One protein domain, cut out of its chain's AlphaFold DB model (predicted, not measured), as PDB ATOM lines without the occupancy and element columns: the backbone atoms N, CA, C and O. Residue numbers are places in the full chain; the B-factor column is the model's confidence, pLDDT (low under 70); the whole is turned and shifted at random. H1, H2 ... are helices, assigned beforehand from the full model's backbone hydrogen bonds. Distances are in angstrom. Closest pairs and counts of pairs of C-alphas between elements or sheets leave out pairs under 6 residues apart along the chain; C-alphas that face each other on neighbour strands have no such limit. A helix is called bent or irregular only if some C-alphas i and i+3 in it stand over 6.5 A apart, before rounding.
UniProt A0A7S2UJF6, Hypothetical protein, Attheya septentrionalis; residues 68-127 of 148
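Overview. This is residues 68 to 127 of the 148 residues of the protein "Hypothetical protein" of Attheya septentrionalis (UniProt A0A7S2UJF6). Four helices are strung one after another in an open zigzag: H1 and H2 meet in a V at residues 78 to 82 and 88 to 93, and the short H3 and then H4 lead away from it as an arm. H4 touches no helix, and the two ends of the zigzag stick out, residues 68 to 73 of H1 at one end and residues 120 to 126 at the other. The printed part has 60 residues with four named helices, in the order H1, H2, H3, H4, and no named strand; the class is all helix. The whole is extended, with a radius of gyration of the C-alphas of 16.7 A and spans of 51 by 25 by 21 A.

Arrangement. H1, residues 68 to 85, touches H2, residues 87 to 100, with its residues 78 to 82 alone. The closest C-alphas of the two, those of Phe 82 and Ala 89, are 5.2 A apart. H1 and H2 run opposite ways at a steep tilt of 48 degrees. H2 touches H3, residues 104 to 111, with its residues 95 to 99 alone; the closest C-alphas are those of Glu 98 and Leu 106, 6.0 A apart. The lines of H2 and H3 are about perpendicular, at 89 degrees. H3 and H4, residues 114 to 124, are close but not clearly touching: their closest C-alphas, those of Gln 109 and Glu 115, are 7.8 A apart. They run the same way at a shallow tilt of 21 degrees. H1 is apart from H3 and H4, and H2 is apart from H4. Each O i to N i+4 pair is within hydrogen-bond range in H1 and H4, against 7 of 10 in H2 and 1 of 4 in H3, where 3 of 5 O i to N i+3 pairs are.

Along the chain. H1 begins with C-alpha 68 at (-31.769, -17.357, -2.395) and is 25.5 A long from first to last C-alpha. H2 begins with C-alpha 87 at (-25.054, -21.958, 20.862) and is 18.1 A long. It is irregular, but only just: C-alphas 93 and 96 are 6.7 A apart. H3, 6.7 A long, is irregular, with C-alphas 106 and 109 lying 8.8 A apart. H4 is 15.4 A long and ends with C-alpha 124 at (-61.098, -39.197, 14.801).

Size, cuts and confidence. The two C-alphas farthest apart, those of Asp 84 and Gly 126, are 51.3 A apart. The printed part has no cut, and the three links between the helices are tight. Residues 108 to 118, of which 108 to 111 belong to H3 and 114 to 118 to H4, also stand free. The mean pLDDT of the printed part is 94.3, and residue 127 is the one printed residue under 70.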
ATOM      1  N   PHE A  68     -33.088 -16.743  -2.215       97.94
ATOM      2  CA  PHE A  68     -31.769 -17.357  -2.395       97.94
ATOM      3  C   PHE A  68     -30.668 -16.526  -1.722       97.94
ATOM      4  O   PHE A  68     -29.893 -17.052  -0.922       97.94
ATOM      5  N   HIS A  69     -30.625 -15.218  -2.003       98.25
ATOM      6  CA  HIS A  69     -29.620 -14.326  -1.425       98.25
ATOM      7  C   HIS A  69     -29.821 -14.118   0.082       98.25
ATOM      8  O   HIS A  69     -28.840 -14.166   0.828       98.25
ATOM      9  N   SER A  70     -31.066 -13.959   0.550       97.75
ATOM     10  CA  SER A  70     -31.369 -13.815   1.978       97.75
ATOM     11  C   SER A  70     -30.967 -15.056   2.775       97.75
ATOM     12  O   SER A  70     -30.244 -14.931   3.767       97.75
ATOM     13  N   ASN A  71     -31.334 -16.258   2.315       97.44
ATOM     14  CA  ASN A  71     -30.948 -17.500   2.990       97.44
ATOM     15  C   ASN A  71     -29.432 -17.690   2.994       97.44
ATOM     16  O   ASN A  71     -28.855 -17.990   4.038       97.44
ATOM     17  N   GLY A  72     -28.775 -17.479   1.849       98.25
ATOM     18  CA  GLY A  72     -27.323 -17.599   1.747       98.25
ATOM     19  C   GLY A  72     -26.594 -16.679   2.729       98.25
ATOM     20  O   GLY A  72     -25.666 -17.119   3.412       98.25
ATOM     21  N   LEU A  73     -27.042 -15.426   2.862       98.19
ATOM     22  CA  LEU A  73     -26.462 -14.460   3.796       98.19
ATOM     23  C   LEU A  73     -26.672 -14.869   5.259       98.19
ATOM     24  O   LEU A  73     -25.710 -14.870   6.031       98.19
ATOM     25  N   VAL A  74     -27.906 -15.215   5.639       97.12
ATOM     26  CA  VAL A  74     -28.258 -15.595   7.019       97.12
ATOM     27  C   VAL A  74     -27.488 -16.841   7.450       97.12
ATOM     28  O   VAL A  74     -26.828 -16.823   8.489       97.12
ATOM     29  N   ILE A  75     -27.488 -17.891   6.624       97.56
ATOM     30  CA  ILE A  75     -26.794 -19.152   6.919       97.56
ATOM     31  C   ILE A  75     -25.282 -18.927   7.015       97.56
ATOM     32  O   ILE A  75     -24.649 -19.423   7.944       97.56
ATOM     33  N   THR A  76     -24.694 -18.135   6.112       98.38
ATOM     34  CA  THR A  76     -23.253 -17.827   6.155       98.38
ATOM     35  C   THR A  76     -22.865 -17.095   7.438       98.38
ATOM     36  O   THR A  76     -21.852 -17.427   8.058       98.38
ATOM     37  N   LYS A  77     -23.657 -16.097   7.852       97.88
ATOM     38  CA  LYS A  77     -23.416 -15.355   9.097       97.88
ATOM     39  C   LYS A  77     -23.538 -16.262  10.318       97.88
ATOM     40  O   LYS A  77     -22.662 -16.211  11.178       97.88
ATOM     41  N   LEU A  78     -24.575 -17.100  10.364       97.56
ATOM     42  CA  LEU A  78     -24.794 -18.045  11.456       97.56
ATOM     43  C   LEU A  78     -23.671 -19.080  11.545       97.56
ATOM     44  O   LEU A  78     -23.148 -19.299  12.627       97.56
ATOM     45  N   ALA A  79     -23.263 -19.691  10.432       98.06
ATOM     46  CA  ALA A  79     -22.213 -20.710  10.435       98.06
ATOM     47  C   ALA A  79     -20.881 -20.168  10.979       98.06
ATOM     48  O   ALA A  79     -20.217 -20.839  11.766       98.06
ATOM     49  N   ARG A  80     -20.512 -18.936  10.600       98.12
ATOM     50  CA  ARG A  80     -19.303 -18.266  11.102       98.12
ATOM     51  C   ARG A  80     -19.389 -17.994  12.601       98.12
ATOM     52  O   ARG A  80     -18.525 -18.439  13.345       98.12
ATOM     53  N   SER A  81     -20.451 -17.328  13.055       97.88
ATOM     54  CA  SER A  81     -20.589 -16.979  14.474       97.88
ATOM     55  C   SER A  81     -20.800 -18.198  15.368       97.88
ATOM     56  O   SER A  81     -20.317 -18.216  16.496       97.88
ATOM     57  N   PHE A  82     -21.462 -19.244  14.874       98.25
ATOM     58  CA  PHE A  82     -21.592 -20.514  15.580       98.25
ATOM     59  C   PHE A  82     -20.246 -21.232  15.711       98.25
ATOM     60  O   PHE A  82     -19.977 -21.814  16.758       98.25
ATOM     61  N   GLY A  83     -19.382 -21.162  14.693       97.75
ATOM     62  CA  GLY A  83     -18.010 -21.667  14.783       97.75
ATOM     63  C   GLY A  83     -17.208 -21.006  15.909       97.75
ATOM     64  O   GLY A  83     -16.457 -21.688  16.601       97.75
ATOM     65  N   ASP A  84     -17.433 -19.710  16.137       97.62
ATOM     66  CA  ASP A  84     -16.707 -18.931  17.145       97.62
ATOM     67  C   ASP A  84     -17.332 -19.012  18.553       97.62
ATOM     68  O   ASP A  84     -16.621 -19.018  19.556       97.62
ATOM     69  N   GLN A  85     -18.666 -19.040  18.653       98.06
ATOM     70  CA  GLN A  85     -19.410 -18.828  19.908       98.06
ATOM     71  C   GLN A  85     -20.388 -19.962  20.258       98.06
ATOM     72  O   GLN A  85     -21.076 -19.904  21.283       98.06
ATOM     73  N   GLY A  86     -20.500 -20.988  19.412       98.00
ATOM     74  CA  GLY A  86     -21.438 -22.095  19.582       98.00
ATOM     75  C   GLY A  86     -22.890 -21.628  19.714       98.00
ATOM     76  O   GLY A  86     -23.353 -20.729  19.008       98.00
ATOM     77  N   MET A  87     -23.622 -22.222  20.660       98.31
ATOM     78  CA  MET A  87     -25.054 -21.958  20.862       98.31
ATOM     79  C   MET A  87     -25.392 -20.497  21.165       98.31
ATOM     80  O   MET A  87     -26.506 -20.066  20.859       98.31
ATOM     81  N   LEU A  88     -24.459 -19.721  21.728       97.81
ATOM     82  CA  LEU A  88     -24.692 -18.305  22.002       97.81
ATOM     83  C   LEU A  88     -25.025 -17.540  20.714       97.81
ATOM     84  O   LEU A  88     -25.964 -16.748  20.713       97.81
ATOM     85  N   ALA A  89     -24.331 -17.842  19.613       97.88
ATOM     86  CA  ALA A  89     -24.578 -17.215  18.320       97.88
ATOM     87  C   ALA A  89     -25.979 -17.515  17.777       97.88
ATOM     88  O   ALA A  89     -26.633 -16.613  17.257       97.88
ATOM     89  N   TYR A  90     -26.455 -18.755  17.915       97.94
ATOM     90  CA  TYR A  90     -27.809 -19.120  17.498       97.94
ATOM     91  C   TYR A  90     -28.864 -18.406  18.351       97.94
ATOM     92  O   TYR A  90     -29.783 -17.785  17.819       97.94
ATOM     93  N   VAL A  91     -28.704 -18.428  19.678       97.81
ATOM     94  CA  VAL A  91     -29.650 -17.786  20.601       97.81
ATOM     95  C   VAL A  91     -29.701 -16.274  20.378       97.81
ATOM     96  O   VAL A  91     -30.788 -15.707  20.338       97.81
ATOM     97  N   GLN A  92     -28.554 -15.610  20.220       96.69
ATOM     98  CA  GLN A  92     -28.489 -14.156  20.044       96.69
ATOM     99  C   GLN A  92     -28.972 -13.694  18.672       96.69
ATOM    100  O   GLN A  92     -29.760 -12.756  18.599       96.69
ATOM    101  N   ASN A  93     -28.498 -14.327  17.596       96.00
ATOM    102  CA  ASN A  93     -28.712 -13.813  16.242       96.00
ATOM    103  C   ASN A  93     -30.003 -14.322  15.597       96.00
ATOM    104  O   ASN A  93     -30.484 -13.680  14.669       96.00
ATOM    105  N   ILE A  94     -30.536 -15.461  16.055       96.88
ATOM    106  CA  ILE A  94     -31.755 -16.070  15.508       96.88
ATOM    107  C   ILE A  94     -32.860 -16.049  16.560       96.88
ATOM    108  O   ILE A  94     -33.748 -15.214  16.489       96.88
ATOM    109  N   GLN A  95     -32.779 -16.892  17.591       96.94
ATOM    110  CA  GLN A  95     -33.932 -17.165  18.459       96.94
ATOM    111  C   GLN A  95     -34.430 -15.936  19.246       96.94
ATOM    112  O   GLN A  95     -35.634 -15.744  19.412       96.94
ATOM    113  N   ARG A  96     -33.527 -15.089  19.764       97.25
ATOM    114  CA  ARG A  96     -33.916 -13.829  20.425       97.25
ATOM    115  C   ARG A  96     -34.491 -12.829  19.428       97.25
ATOM    116  O   ARG A  96     -35.490 -12.204  19.752       97.25
ATOM    117  N   LYS A  97     -33.915 -12.734  18.227       96.94
ATOM    118  CA  LYS A  97     -34.410 -11.852  17.164       96.94
ATOM    119  C   LYS A  97     -35.789 -12.271  16.665       96.94
ATOM    120  O   LYS A  97     -36.655 -11.421  16.543       96.94
ATOM    121  N   GLU A  98     -36.033 -13.567  16.491       97.19
ATOM    122  CA  GLU A  98     -37.370 -14.086  16.181       97.19
ATOM    123  C   GLU A  98     -38.391 -13.725  17.264       97.19
ATOM    124  O   GLU A  98     -39.535 -13.426  16.946       97.19
ATOM    125  N   ARG A  99     -37.987 -13.703  18.540       96.75
ATOM    126  CA  ARG A  99     -38.862 -13.255  19.630       96.75
ATOM    127  C   ARG A  99     -39.104 -11.744  19.607       96.75
ATOM    128  O   ARG A  99     -40.230 -11.327  19.833       96.75
ATOM    129  N   GLU A 100     -38.060 -10.945  19.390       97.12
ATOM    130  CA  GLU A 100     -38.125  -9.474  19.356       97.12
ATOM    131  C   GLU A 100     -38.984  -8.959  18.195       97.12
ATOM    132  O   GLU A 100     -39.752  -8.023  18.375       97.12
ATOM    133  N   GLU A 101     -38.875  -9.598  17.030       96.88
ATOM    134  CA  GLU A 101     -39.594  -9.240  15.801       96.88
ATOM    135  C   GLU A 101     -40.903 -10.039  15.626       96.88
ATOM    136  O   GLU A 101     -41.507 -10.009  14.557       96.88
ATOM    137  N   GLU A 102     -41.315 -10.796  16.651       96.06
ATOM    138  CA  GLU A 102     -42.548 -11.603  16.673       96.06
ATOM    139  C   GLU A 102     -42.699 -12.557  15.468       96.06
ATOM    140  O   GLU A 102     -43.787 -12.772  14.931       96.06
ATOM    141  N   VAL A 103     -41.597 -13.179  15.040       96.50
ATOM    142  CA  VAL A 103     -41.573 -14.126  13.919       96.50
ATOM    143  C   VAL A 103     -42.288 -15.420  14.308       96.50
ATOM    144  O   VAL A 103     -41.848 -16.156  15.193       96.50
ATOM    145  N   GLU A 104     -43.362 -15.751  13.586       94.25
ATOM    146  CA  GLU A 104     -44.202 -16.933  13.852       94.25
ATOM    147  C   GLU A 104     -43.422 -18.260  13.842       94.25
ATOM    148  O   GLU A 104     -43.766 -19.189  14.575       94.25
ATOM    149  N   LEU A 105     -42.338 -18.334  13.059       95.31
ATOM    150  CA  LEU A 105     -41.466 -19.511  12.959       95.31
ATOM    151  C   LEU A 105     -40.775 -19.884  14.278       95.31
ATOM    152  O   LEU A 105     -40.358 -21.035  14.419       95.31
ATOM    153  N   LEU A 106     -40.707 -18.979  15.267       96.06
ATOM    154  CA  LEU A 106     -40.212 -19.312  16.608       96.06
ATOM    155  C   LEU A 106     -40.990 -20.502  17.202       96.06
ATOM    156  O   LEU A 106     -40.403 -21.406  17.803       96.06
ATOM    157  N   LYS A 107     -42.310 -20.531  16.972       94.25
ATOM    158  CA  LYS A 107     -43.210 -21.647  17.297       94.25
ATOM    159  C   LYS A 107     -43.381 -22.563  16.085       94.25
ATOM    160  O   LYS A 107     -44.454 -22.675  15.488       94.25
ATOM    161  N   HIS A 108     -42.281 -23.193  15.690       94.31
ATOM    162  CA  HIS A 108     -42.191 -23.987  14.467       94.31
ATOM    163  C   HIS A 108     -43.130 -25.207  14.415       94.31
ATOM    164  O   HIS A 108     -43.517 -25.597  13.317       94.31
ATOM    165  N   GLN A 109     -43.514 -25.824  15.539       90.25
ATOM    166  CA  GLN A 109     -44.488 -26.930  15.563       90.25
ATOM    167  C   GLN A 109     -45.887 -26.407  15.252       90.25
ATOM    168  O   GLN A 109     -46.570 -26.948  14.381       90.25
ATOM    169  N   THR A 110     -46.283 -25.317  15.915       90.00
ATOM    170  CA  THR A 110     -47.554 -24.638  15.641       90.00
ATOM    171  C   THR A 110     -47.608 -24.188  14.182       90.00
ATOM    172  O   THR A 110     -48.559 -24.516  13.472       90.00
ATOM    173  N   TRP A 111     -46.551 -23.530  13.698       93.62
ATOM    174  CA  TRP A 111     -46.447 -23.072  12.310       93.62
ATOM    175  C   TRP A 111     -46.489 -24.229  11.296       93.62
ATOM    176  O   TRP A 111     -47.115 -24.114  10.246       93.62
ATOM    177  N   SER A 112     -45.897 -25.381  11.632       94.19
ATOM    178  CA  SER A 112     -45.939 -26.597  10.800       94.19
ATOM    179  C   SER A 112     -47.278 -27.346  10.867       94.19
ATOM    180  O   SER A 112     -47.431 -28.388  10.230       94.19
ATOM    181  N   GLY A 113     -48.257 -26.841  11.626       93.00
ATOM    182  CA  GLY A 113     -49.602 -27.402  11.711       93.00
ATOM    183  C   GLY A 113     -49.757 -28.558  12.699       93.00
ATOM    184  O   GLY A 113     -50.720 -29.317  12.580       93.00
ATOM    185  N   ALA A 114     -48.866 -28.703  13.685       90.69
ATOM    186  CA  ALA A 114     -48.969 -29.762  14.696       90.69
ATOM    187  C   ALA A 114     -50.328 -29.740  15.423       90.69
ATOM    188  O   ALA A 114     -50.978 -30.774  15.559       90.69
ATOM    189  N   GLU A 115     -50.821 -28.553  15.787       88.50
ATOM    190  CA  GLU A 115     -52.139 -28.399  16.416       88.50
ATOM    191  C   GLU A 115     -53.296 -28.848  15.513       88.50
ATOM    192  O   GLU A 115     -54.292 -29.396  15.992       88.50
ATOM    193  N   LEU A 116     -53.187 -28.615  14.200       90.50
ATOM    194  CA  LEU A 116     -54.204 -29.034  13.237       90.50
ATOM    195  C   LEU A 116     -54.278 -30.561  13.177       90.50
ATOM    196  O   LEU A 116     -55.372 -31.126  13.233       90.50
ATOM    197  N   VAL A 117     -53.119 -31.219  13.106       90.44
ATOM    198  CA  VAL A 117     -53.021 -32.682  13.100       90.44
ATOM    199  C   VAL A 117     -53.565 -33.261  14.403       90.44
ATOM    200  O   VAL A 117     -54.372 -34.190  14.365       90.44
ATOM    201  N   ASP A 118     -53.224 -32.677  15.549       86.62
ATOM    202  CA  ASP A 118     -53.735 -33.130  16.843       86.62
ATOM    203  C   ASP A 118     -55.254 -33.033  16.935       86.62
ATOM    204  O   ASP A 118     -55.906 -33.991  17.345       86.62
ATOM    205  N   ARG A 119     -55.847 -31.923  16.481       87.69
ATOM    206  CA  ARG A 119     -57.311 -31.779  16.436       87.69
ATOM    207  C   ARG A 119     -57.957 -32.836  15.547       87.69
ATOM    208  O   ARG A 119     -58.990 -33.385  15.924       87.69
ATOM    209  N   MET A 120     -57.360 -33.144  14.394       89.31
ATOM    210  CA  MET A 120     -57.850 -34.214  13.520       89.31
ATOM    211  C   MET A 120     -57.816 -35.571  14.228       89.31
ATOM    212  O   MET A 120     -58.803 -36.305  14.182       89.31
ATOM    213  N   VAL A 121     -56.722 -35.887  14.928       88.88
ATOM    214  CA  VAL A 121     -56.585 -37.136  15.689       88.88
ATOM    215  C   VAL A 121     -57.603 -37.199  16.824       88.88
ATOM    216  O   VAL A 121     -58.279 -38.214  16.966       88.88
ATOM    217  N   THR A 122     -57.769 -36.126  17.601       86.12
ATOM    218  CA  THR A 122     -58.748 -36.057  18.696       86.12
ATOM    219  C   THR A 122     -60.176 -36.260  18.198       86.12
ATOM    220  O   THR A 122     -60.939 -36.997  18.820       86.12
ATOM    221  N   VAL A 123     -60.552 -35.636  17.078       89.75
ATOM    222  CA  VAL A 123     -61.880 -35.829  16.474       89.75
ATOM    223  C   VAL A 123     -62.050 -37.272  16.000       89.75
ATOM    224  O   VAL A 123     -63.066 -37.895  16.303       89.75
ATOM    225  N   ALA A 124     -61.052 -37.827  15.306       87.75
ATOM    226  CA  ALA A 124     -61.098 -39.197  14.801       87.75
ATOM    227  C   ALA A 124     -61.144 -40.251  15.921       87.75
ATOM    228  O   ALA A 124     -61.785 -41.287  15.760       87.75
ATOM    229  N   SER A 125     -60.498 -39.991  17.062       86.94
ATOM    230  CA  SER A 125     -60.445 -40.912  18.200       86.94
ATOM    231  C   SER A 125     -61.576 -40.723  19.217       86.94
ATOM    232  O   SER A 125     -61.564 -41.357  20.273       86.94
ATOM    233  N   GLY A 126     -62.546 -39.846  18.941       81.69
ATOM    234  CA  GLY A 126     -63.640 -39.557  19.871       81.69
ATOM    235  C   GLY A 126     -63.174 -38.916  21.184       81.69
ATOM    236  O   GLY A 126     -63.816 -39.094  22.214       81.69
ATOM    237  N   GLY A 127     -62.049 -38.195  21.166       68.56
ATOM    238  CA  GLY A 127     -61.489 -37.505  22.331       68.56
ATOM    239  C   GLY A 127     -60.421 -38.284  23.105       68.56
ATOM    240  O   GLY A 127     -59.811 -37.720  24.008       68.56
TER     241      GLY A 127